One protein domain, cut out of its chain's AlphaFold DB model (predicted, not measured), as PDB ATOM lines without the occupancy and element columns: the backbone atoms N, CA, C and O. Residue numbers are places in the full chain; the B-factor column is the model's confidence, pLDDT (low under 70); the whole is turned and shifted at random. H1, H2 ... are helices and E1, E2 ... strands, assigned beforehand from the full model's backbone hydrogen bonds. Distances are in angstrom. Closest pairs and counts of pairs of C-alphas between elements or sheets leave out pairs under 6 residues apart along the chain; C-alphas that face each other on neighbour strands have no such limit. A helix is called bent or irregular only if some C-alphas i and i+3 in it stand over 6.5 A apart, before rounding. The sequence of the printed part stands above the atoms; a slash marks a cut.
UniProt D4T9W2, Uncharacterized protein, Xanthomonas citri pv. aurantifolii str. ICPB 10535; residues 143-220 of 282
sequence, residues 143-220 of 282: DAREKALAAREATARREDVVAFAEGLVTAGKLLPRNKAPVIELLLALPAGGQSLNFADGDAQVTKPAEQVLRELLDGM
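AT A GLANCE: This is residues 143 to 220 of the 282 residues of an uncharacterized protein of Xanthomonas citri pv. aurantifolii str. ICPB 10535 (UniProt D4T9W2). A long helix, H1, and a shorter one, H2, form a helical hairpin, with H3 between it and a small two-stranded hairpin, E1 and E2; residues 143 to 153 of H1 stick out. The 78 printed residues run H1, H2, E1, E2, H3, mostly helix, with an antiparallel sheet E1 - E2. The whole is loose, radius of gyration of the C-alphas 14.8 A, and flat, spanning 49 by 30 by 15 A.

IN THESE COORDINATES: H1, residues 143 to 170, begins at C-alpha (139.738, 93.085, 137.389) and measures 40.5 A. H2 is 176 to 188, 19.7 A; E1 195 to 200, 14.7 A; E2 203 to 208, 16.2 A. H3, 209 to 218, 14.4 A, ends at C-alpha (165.823, 121.309, 140.371).

HOW THE PARTS SIT: H1 touches H2 with residues 157 to 169 alone, closest C-alphas Val 161 and Ile 183, 5.9 A, opposite ways at a shallow tilt of 33 degrees, only just short of steep. H2 is irregular: C-alphas 177 and 180 are 7.2 A apart. H3 is close to but not clearly touching H2, closest C-alphas Leu 186 and Glu 210, 6.4 A. Between E1 and E2, N 196 and O 207 are within hydrogen-bond range, 2.8 A. Every O i to N i+4 pair is within range in H1 and H3, and 7 of 9 in H2.

THE WHOLE: The printed part has no cut and no long link; no printed residue is under 70 in pLDDT.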
ATOM      1  N   ASP A 143     140.178  91.712 137.100       97.12
ATOM      2  CA  ASP A 143     139.738  93.085 137.389       97.12
ATOM      3  C   ASP A 143     140.165  93.536 138.799       97.12
ATOM      4  O   ASP A 143     140.701  94.630 138.983       97.12
ATOM      5  N   ALA A 144     140.020  92.664 139.803       96.88
ATOM      6  CA  ALA A 144     140.482  92.950 141.159       96.88
ATOM      7  C   ALA A 144     142.008  93.126 141.230       96.88
ATOM      8  O   ALA A 144     142.498  94.012 141.934       96.88
ATOM      9  N   ARG A 145     142.773  92.302 140.502       96.44
ATOM     10  CA  ARG A 145     144.238  92.411 140.439       96.44
ATOM     11  C   ARG A 145     144.689  93.670 139.714       96.44
ATOM     12  O   ARG A 145     145.585  94.339 140.214       96.44
ATOM     13  N   GLU A 146     144.071  94.007 138.590       96.62
ATOM     14  CA  GLU A 146     144.371  95.221 137.829       96.62
ATOM     15  C   GLU A 146     144.114  96.468 138.679       96.62
ATOM     16  O   GLU A 146     145.002  97.305 138.825       96.62
ATOM     17  N   LYS A 147     142.964  96.538 139.359       96.25
ATOM     18  CA  LYS A 147     142.657  97.627 140.301       96.25
ATOM     19  C   LYS A 147     143.655  97.701 141.451       96.25
ATOM     20  O   LYS A 147     144.065  98.795 141.833       96.25
ATOM     21  N   ALA A 148     144.063  96.558 142.005       95.50
ATOM     22  CA  ALA A 148     145.048  96.521 143.083       95.50
ATOM     23  C   ALA A 148     146.440  96.983 142.621       95.50
ATOM     24  O   ALA A 148     147.127  97.675 143.373       95.50
ATOM     25  N   LEU A 149     146.856  96.625 141.405       95.81
ATOM     26  CA  LEU A 149     148.115  97.082 140.815       95.81
ATOM     27  C   LEU A 149     148.065  98.578 140.502       95.81
ATOM     28  O   LEU A 149     148.927  99.310 140.978       95.81
ATOM     29  N   ALA A 150     147.012  99.048 139.831       93.44
ATOM     30  CA  ALA A 150     146.820 100.464 139.529       93.44
ATOM     31  C   ALA A 150     146.801 101.329 140.800       93.44
ATOM     32  O   ALA A 150     147.409 102.398 140.842       93.44
ATOM     33  N   ALA A 151     146.155 100.854 141.873       94.38
ATOM     34  CA  ALA A 151     146.164 101.541 143.161       94.38
ATOM     35  C   ALA A 151     147.575 101.619 143.760       94.38
ATOM     36  O   ALA A 151     147.971 102.692 144.204       94.38
ATOM     37  N   ARG A 152     148.337 100.513 143.745       94.94
ATOM     38  CA  ARG A 152     149.723 100.465 144.247       94.94
ATOM     39  C   ARG A 152     150.661 101.374 143.459       94.94
ATOM     40  O   ARG A 152     151.484 102.057 144.060       94.94
ATOM     41  N   GLU A 153     150.540 101.386 142.137       92.75
ATOM     42  CA  GLU A 153     151.325 102.264 141.269       92.75
ATOM     43  C   GLU A 153     151.001 103.737 141.533       92.75
ATOM     44  O   GLU A 153     151.910 104.559 141.637       92.75
ATOM     45  N   ALA A 154     149.722 104.073 141.730       91.00
ATOM     46  CA  ALA A 154     149.308 105.429 142.074       91.00
ATOM     47  C   ALA A 154     149.860 105.888 143.437       91.00
ATOM     48  O   ALA A 154     150.317 107.029 143.547       91.00
ATOM     49  N   THR A 155     149.865 105.029 144.467       94.69
ATOM     50  CA  THR A 155     150.487 105.364 145.763       94.69
ATOM     51  C   THR A 155     151.992 105.516 145.644       94.69
ATOM     52  O   THR A 155     152.510 106.545 146.067       94.69
ATOM     53  N   ALA A 156     152.683 104.557 145.021       94.12
ATOM     54  CA  ALA A 156     154.133 104.622 144.834       94.12
ATOM     55  C   ALA A 156     154.545 105.896 144.081       94.12
ATOM     56  O   ALA A 156     155.503 106.575 144.449       94.12
ATOM     57  N   ARG A 157     153.767 106.278 143.064       92.44
ATOM     58  CA  ARG A 157     153.992 107.514 142.316       92.44
ATOM     59  C   ARG A 157     153.788 108.759 143.171       92.44
ATOM     60  O   ARG A 157     154.578 109.697 143.091       92.44
ATOM     61  N   ARG A 158     152.734 108.788 143.986       94.50
ATOM     62  CA  ARG A 158     152.489 109.897 144.914       94.50
ATOM     63  C   ARG A 158     153.609 110.031 145.933       94.50
ATOM     64  O   ARG A 158     154.032 111.151 146.190       94.50
ATOM     65  N   GLU A 159     154.100 108.923 146.472       96.06
ATOM     66  CA  GLU A 159     155.226 108.908 147.407       96.06
ATOM     67  C   GLU A 159     156.505 109.461 146.767       96.06
ATOM     68  O   GLU A 159     157.132 110.341 147.352       96.06
ATOM     69  N   ASP A 160     156.841 109.042 145.542       95.19
ATOM     70  CA  ASP A 160     158.000 109.567 144.804       95.19
ATOM     71  C   ASP A 160     157.898 111.082 144.549       95.19
ATOM     72  O   ASP A 160     158.831 111.842 144.822       95.19
ATOM     73  N   VAL A 161     156.738 111.557 144.087       95.69
ATOM     74  CA  VAL A 161     156.511 112.986 143.826       95.69
ATOM     75  C   VAL A 161     156.560 113.812 145.117       95.69
ATOM     76  O   VAL A 161     157.113 114.915 145.128       95.69
ATOM     77  N   VAL A 162     156.000 113.295 146.216       96.69
ATOM     78  CA  VAL A 162     156.064 113.944 147.534       96.69
ATOM     79  C   VAL A 162     157.510 114.034 148.009       96.69
ATOM     80  O   VAL A 162     157.939 115.119 148.398       96.69
ATOM     81  N   ALA A 163     158.270 112.941 147.920       96.94
ATOM     82  CA  ALA A 163     159.676 112.908 148.307       96.94
ATOM     83  C   ALA A 163     160.514 113.900 147.486       96.94
ATOM     84  O   ALA A 163     161.320 114.647 148.044       96.94
ATOM     85  N   PHE A 164     160.275 113.981 146.172       96.38
ATOM     86  CA  PHE A 164     160.918 114.964 145.302       96.38
ATOM     87  C   PHE A 164     160.610 116.407 145.733       96.38
ATOM     88  O   PHE A 164     161.522 117.217 145.914       96.38
ATOM     89  N   ALA A 165     159.333 116.735 145.955       95.88
ATOM     90  CA  ALA A 165     158.930 118.075 146.377       95.88
ATOM     91  C   ALA A 165     159.486 118.440 147.767       95.88
ATOM     92  O   ALA A 165     159.862 119.590 147.996       95.88
ATOM     93  N   GLU A 166     159.574 117.481 148.690       95.88
ATOM     94  CA  GLU A 166     160.202 117.674 150.000       95.88
ATOM     95  C   GLU A 166     161.709 117.906 149.897       95.88
ATOM     96  O   GLU A 166     162.217 118.821 150.545       95.88
ATOM     97  N   GLY A 167     162.404 117.169 149.028       95.44
ATOM     98  CA  GLY A 167     163.820 117.394 148.729       95.44
ATOM     99  C   GLY A 167     164.104 118.806 148.205       95.44
ATOM    100  O   GLY A 167     165.080 119.440 148.604       95.44
ATOM    101  N   LEU A 168     163.222 119.358 147.367       94.88
ATOM    102  CA  LEU A 168     163.357 120.741 146.894       94.88
ATOM    103  C   LEU A 168     163.121 121.774 148.001       94.88
ATOM    104  O   LEU A 168     163.768 122.827 148.013       94.88
ATOM    105  N   VAL A 169     162.203 121.491 148.930       94.31
ATOM    106  CA  VAL A 169     161.948 122.365 150.080       94.31
ATOM    107  C   VAL A 169     163.146 122.375 151.023       94.31
ATOM    108  O   VAL A 169     163.587 123.452 151.411       94.31
ATOM    109  N   THR A 170     163.720 121.215 151.348       92.31
ATOM    110  CA  THR A 170     164.909 121.135 152.215       92.31
ATOM    111  C   THR A 170     166.140 121.762 151.562       92.31
ATOM    112  O   THR A 170     166.915 122.437 152.235       92.31
ATOM    113  N   ALA A 171     166.283 121.636 150.240       90.94
ATOM    114  CA  ALA A 171     167.328 122.314 149.475       90.94
ATOM    115  C   ALA A 171     167.145 123.845 149.391       90.94
ATOM    116  O   ALA A 171     168.041 124.536 148.893       90.94
ATOM    117  N   GLY A 172     166.000 124.382 149.835       91.69
ATOM    118  CA  GLY A 172     165.668 125.805 149.748       91.69
ATOM    119  C   GLY A 172     165.302 126.281 148.342       91.69
ATOM    120  O   GLY A 172     165.206 127.486 148.112       91.69
ATOM    121  N   LYS A 173     165.096 125.359 147.393       93.44
ATOM    122  CA  LYS A 173     164.711 125.647 145.999       93.44
ATOM    123  C   LYS A 173     163.198 125.797 145.822       93.44
ATOM    124  O   LYS A 173     162.749 126.402 144.858       93.44
ATOM    125  N   LEU A 174     162.401 125.272 146.753       94.12
ATOM    126  CA  LEU A 174     160.945 125.395 146.744       94.12
ATOM    127  C   LEU A 174     160.443 125.926 148.089       94.12
ATOM    128  O   LEU A 174     160.858 125.473 149.150       94.12
ATOM    129  N   LEU A 175     159.509 126.879 148.062       92.25
ATOM    130  CA  LEU A 175     158.860 127.345 149.288       92.25
ATOM    131  C   LEU A 175     157.864 126.285 149.790       92.25
ATOM    132  O   LEU A 175     157.083 125.777 148.980       92.25
ATOM    133  N   PRO A 176     157.765 126.038 151.113       92.94
ATOM    134  CA  PRO A 176     156.804 125.085 151.680       92.94
ATOM    135  C   PRO A 176     155.352 125.310 151.228       92.94
ATOM    136  O   PRO A 176     154.622 124.352 150.984       92.94
ATOM    137  N   ARG A 177     154.947 126.576 151.032       94.69
ATOM    138  CA  ARG A 177     153.614 126.953 150.526       94.69
ATOM    139  C   ARG A 177     153.306 126.354 149.150       94.69
ATOM    140  O   ARG A 177     152.158 126.036 148.857       94.69
ATOM    141  N   ASN A 178     154.324 126.213 148.307       92.69
ATOM    142  CA  ASN A 178     154.174 125.762 146.929       92.69
ATOM    143  C   ASN A 178     154.320 124.235 146.798       92.69
ATOM    144  O   ASN A 178     154.135 123.711 145.702       92.69
ATOM    145  N   LYS A 179     154.591 123.512 147.897       93.81
ATOM    146  CA  LYS A 179     154.765 122.052 147.894       93.81
ATOM    147  C   LYS A 179     153.529 121.327 147.352       93.81
ATOM    148  O   LYS A 179     153.640 120.548 146.412       93.81
ATOM    149  N   ALA A 180     152.351 121.606 147.912       95.00
ATOM    150  CA  ALA A 180     151.116 120.917 147.528       95.00
ATOM    151  C   ALA A 180     150.715 121.155 146.054       95.00
ATOM    152  O   ALA A 180     150.470 120.170 145.362       95.00
ATOM    153  N   PRO A 181     150.724 122.397 145.520       95.00
ATOM    154  CA  PRO A 181     150.471 122.630 144.095       95.00
ATOM    155  C   PRO A 181     151.433 121.896 143.152       95.00
ATOM    156  O   PRO A 181     151.001 121.381 142.126       95.00
ATOM    157  N   VAL A 182     152.727 121.828 143.492       94.94
ATOM    158  CA  VAL A 182     153.733 121.135 142.666       94.94
ATOM    159  C   VAL A 182     153.493 119.626 142.646       94.94
ATOM    160  O   VAL A 182     153.606 119.014 141.586       94.94
ATOM    161  N   ILE A 183     153.114 119.036 143.784       95.12
ATOM    162  CA  ILE A 183     152.774 117.610 143.867       95.12
ATOM    163  C   ILE A 183     151.589 117.289 142.953       95.12
ATOM    164  O   ILE A 183     151.678 116.383 142.130       95.12
ATOM    165  N   GLU A 184     150.497 118.047 143.061       95.06
ATOM    166  CA  GLU A 184     149.297 117.807 142.250       95.06
ATOM    167  C   GLU A 184     149.565 118.034 140.752       95.06
ATOM    168  O   GLU A 184     149.079 117.274 139.918       95.06
ATOM    169  N   LEU A 185     150.405 119.016 140.398       94.25
ATOM    170  CA  LEU A 185     150.819 119.232 139.012       94.25
ATOM    171  C   LEU A 185     151.605 118.033 138.463       94.25
ATOM    172  O   LEU A 185     151.278 117.537 137.390       94.25
ATOM    173  N   LEU A 186     152.608 117.540 139.194       93.75
ATOM    174  CA  LEU A 186     153.404 116.381 138.776       93.75
ATOM    175  C   LEU A 186     152.559 115.101 138.675       93.75
ATOM    176  O   LEU A 186     152.771 114.305 137.763       93.75
ATOM    177  N   LEU A 187     151.570 114.926 139.556       93.38
ATOM    178  CA  LEU A 187     150.625 113.807 139.496       93.38
ATOM    179  C   LEU A 187     149.659 113.891 138.309       93.38
ATOM    180  O   LEU A 187     149.275 112.852 137.771       93.38
ATOM    181  N   ALA A 188     149.277 115.100 137.892       92.31
ATOM    182  CA  ALA A 188     148.400 115.313 136.742       92.31
ATOM    183  C   ALA A 188     149.074 114.964 135.404       92.31
ATOM    184  O   ALA A 188     148.388 114.651 134.429       92.31
ATOM    185  N   LEU A 189     150.406 115.000 135.340       90.81
ATOM    186  CA  LEU A 189     151.146 114.549 134.164       90.81
ATOM    187  C   LEU A 189     151.147 113.011 134.127       90.81
ATOM    188  O   LEU A 189     151.371 112.389 135.157       90.81
ATOM    189  N   PRO A 190     150.927 112.347 132.982       83.12
ATOM    190  CA  PRO A 190     151.058 110.893 132.884       83.12
ATOM    191  C   PRO A 190     152.535 110.457 132.852       83.12
ATOM    192  O   PRO A 190     153.349 111.057 132.145       83.12
ATOM    193  N   ALA A 191     152.876 109.396 133.591       75.25
ATOM    194  CA  ALA A 191     154.216 108.809 133.575       75.25
ATOM    195  C   ALA A 191     154.505 108.235 132.181       75.25
ATOM    196  O   ALA A 191     153.696 107.484 131.641       75.25
ATOM    197  N   GLY A 192     155.629 108.621 131.571       72.69
ATOM    198  CA  GLY A 192     155.929 108.234 130.186       72.69
ATOM    199  C   GLY A 192     154.953 108.813 129.150       72.69
ATOM    200  O   GLY A 192     154.834 108.272 128.053       72.69
ATOM    201  N   GLY A 193     154.243 109.894 129.499       76.38
ATOM    202  CA  GLY A 193     153.372 110.632 128.590       76.38
ATOM    203  C   GLY A 193     154.098 111.217 127.376       76.38
ATOM    204  O   GLY A 193     155.309 111.069 127.220       76.38
ATOM    205  N   GLN A 194     153.350 111.924 126.520       80.38
ATOM    206  CA  GLN A 194     153.906 112.553 125.317       80.38
ATOM    207  C   GLN A 194     155.190 113.334 125.619       80.38
ATOM    208  O   GLN A 194     155.254 114.141 126.553       80.38
ATOM    209  N   SER A 195     156.214 113.082 124.806       86.25
ATOM    210  CA  SER A 195     157.452 113.840 124.860       86.25
ATOM    211  C   SER A 195     157.199 115.272 124.397       86.25
ATOM    212  O   SER A 195     156.584 115.512 123.356       86.25
ATOM    213  N   LEU A 196     157.680 116.238 125.179       87.94
ATOM    214  CA  LEU A 196     157.787 117.614 124.719       87.94
ATOM    215  C   LEU A 196     159.022 117.743 123.844       87.94
ATOM    216  O   LEU A 196     160.096 117.258 124.197       87.94
ATOM    217  N   ASN A 197     158.834 118.430 122.721       90.25
ATOM    218  CA  ASN A 197     159.878 118.774 121.773       90.25
ATOM    219  C   ASN A 197     160.017 120.291 121.759       90.25
ATOM    220  O   ASN A 197     159.116 120.985 121.285       90.25
ATOM    221  N   PHE A 198     161.127 120.803 122.276       89.94
ATOM    222  CA  PHE A 198     161.453 122.225 122.206       89.94
ATOM    223  C   PHE A 198     162.934 122.411 121.876       89.94
ATOM    224  O   PHE A 198     163.749 121.516 122.100       89.94
ATOM    225  N   ALA A 199     163.265 123.554 121.284       88.00
ATOM    226  CA  ALA A 199     164.646 123.932 121.024       88.00
ATOM    227  C   ALA A 199     165.210 124.640 122.260       88.00
ATOM    228  O   ALA A 199     164.586 125.570 122.772       88.00
ATOM    229  N   ASP A 200     166.373 124.195 122.720       84.50
ATOM    230  CA  ASP A 200     167.166 124.846 123.757       84.50
ATOM    231  C   ASP A 200     168.515 125.244 123.142       84.50
ATOM    232  O   ASP A 200     169.390 124.407 122.897       84.50
ATOM    233  N   GLY A 201     168.635 126.521 122.771       84.12
ATOM    234  CA  GLY A 201     169.737 127.011 121.943       84.12
ATOM    235  C   GLY A 201     169.792 126.305 120.581       84.12
ATOM    236  O   GLY A 201     168.806 126.294 119.845       84.12
ATOM    237  N   ASP A 202     170.944 125.706 120.268       81.88
ATOM    238  CA  ASP A 202     171.186 124.967 119.019       81.88
ATOM    239  C   ASP A 202     170.775 123.478 119.090       81.88
ATOM    240  O   ASP A 202     170.920 122.747 118.109       81.88
ATOM    241  N   ALA A 203     170.274 123.001 120.238       83.38
ATOM    242  CA  ALA A 203     169.916 121.600 120.453       83.38
ATOM    243  C   ALA A 203     168.397 121.396 120.566       83.38
ATOM    244  O   ALA A 203     167.678 122.189 121.172       83.38
ATOM    245  N   GLN A 204     167.896 120.288 120.016       87.75
ATOM    246  CA  GLN A 204     166.511 119.863 120.210       87.75
ATOM    247  C   GLN A 204     166.413 118.954 121.439       87.75
ATOM    248  O   GLN A 204     167.073 117.917 121.507       87.75
ATOM    249  N   VAL A 205     165.563 119.323 122.397       87.00
ATOM    250  CA  VAL A 205     165.276 118.522 123.592       87.00
ATOM    251  C   VAL A 205     163.970 117.763 123.378       87.00
ATOM    252  O   VAL A 205     162.921 118.368 123.160       87.00
ATOM    253  N   THR A 206     164.043 116.434 123.471       91.31
ATOM    254  CA  THR A 206     162.896 115.516 123.419       91.31
ATOM    255  C   THR A 206     162.857 114.706 124.708       91.31
ATOM    256  O   THR A 206     163.612 113.748 124.869       91.31
ATOM    257  N   LYS A 207     161.999 115.102 125.652       90.50
ATOM    258  CA  LYS A 207     161.868 114.454 126.969       90.50
ATOM    259  C   LYS A 207     160.404 114.391 127.409       90.50
ATOM    260  O   LYS A 207     159.616 115.241 126.988       90.50
ATOM    261  N   PRO A 208     160.003 113.416 128.243       91.81
ATOM    262  CA  PRO A 208     158.658 113.394 128.805       91.81
ATOM    263  C   PRO A 208     158.420 114.633 129.676       91.81
ATOM    264  O   PRO A 208     159.325 115.111 130.363       91.81
ATOM    265  N   ALA A 209     157.184 115.132 129.668       90.25
ATOM    266  CA  ALA A 209     156.797 116.363 130.359       90.25
ATOM    267  C   ALA A 209     157.174 116.394 131.844       90.25
ATOM    268  O   ALA A 209     157.627 117.416 132.358       90.25
ATOM    269  N   GLU A 210     157.027 115.256 132.519       91.00
ATOM    270  CA  GLU A 210     157.339 115.130 133.938       91.00
ATOM    271  C   GLU A 210     158.830 115.362 134.202       91.00
ATOM    272  O   GLU A 210     159.193 116.086 135.126       91.00
ATOM    273  N   GLN A 211     159.694 114.797 133.357       91.06
ATOM    274  CA  GLN A 211     161.138 114.934 133.502       91.06
ATOM    275  C   GLN A 211     161.584 116.375 133.257       91.06
ATOM    276  O   GLN A 211     162.390 116.896 134.022       91.06
ATOM    277  N   VAL A 212     161.015 117.043 132.248       91.62
ATOM    278  CA  VAL A 212     161.299 118.460 131.970       91.62
ATOM    279  C   VAL A 212     160.932 119.335 133.169       91.62
ATOM    280  O   VAL A 212     161.718 120.185 133.573       91.62
ATOM    281  N   LEU A 213     159.760 119.115 133.776       92.19
ATOM    282  CA  LEU A 213     159.330 119.887 134.942       92.19
ATOM    283  C   LEU A 213     160.210 119.621 136.173       92.19
ATOM    284  O   LEU A 213     160.552 120.563 136.887       92.19
ATOM    285  N   ARG A 214     160.605 118.365 136.418       93.75
ATOM    286  CA  ARG A 214     161.528 118.027 137.515       93.75
ATOM    287  C   ARG A 214     162.896 118.686 137.321       93.75
ATOM    288  O   ARG A 214     163.398 119.299 138.258       93.75
ATOM    289  N   GLU A 215     163.462 118.613 136.116       93.25
ATOM    290  CA  GLU A 215     164.742 119.253 135.778       93.25
ATOM    291  C   GLU A 215     164.667 120.781 135.909       93.25
ATOM    292  O   GLU A 215     165.571 121.393 136.474       93.25
ATOM    293  N   LEU A 216     163.564 121.397 135.468       93.19
ATOM    294  CA  LEU A 216     163.332 122.833 135.625       93.19
ATOM    295  C   LEU A 216     163.323 123.247 137.102       93.19
ATOM    296  O   LEU A 216     163.989 124.212 137.466       93.19
ATOM    297  N   LEU A 217     162.572 122.527 137.943       94.50
ATOM    298  CA  LEU A 217     162.449 122.830 139.371       94.50
ATOM    299  C   LEU A 217     163.759 122.592 140.130       94.50
ATOM    300  O   LEU A 217     164.093 123.365 141.028       94.50
ATOM    301  N   ASP A 218     164.517 121.559 139.766       94.12
ATOM    302  CA  ASP A 218     165.823 121.309 140.371       94.12
ATOM    303  C   ASP A 218     166.892 122.305 139.887       94.12
ATOM    304  O   ASP A 218     167.769 122.694 140.658       94.12
ATOM    305  N   GLY A 219     166.798 122.800 138.653       92.19
ATOM    306  CA  GLY A 219     167.688 123.837 138.123       92.19
ATOM    307  C   GLY A 219     167.486 125.230 138.735       92.19
ATOM    308  O   GLY A 219     168.293 126.128 138.484       92.19
ATOM    309  N   MET A 220     166.434 125.444 139.537       92.56
ATOM    310  CA  MET A 220     166.153 126.751 140.133       92.56
ATOM    311  C   MET A 220     167.195 127.145 141.197       92.56
ATOM    312  O   MET A 220     167.656 126.300 141.974       92.56
TER     313      MET A 220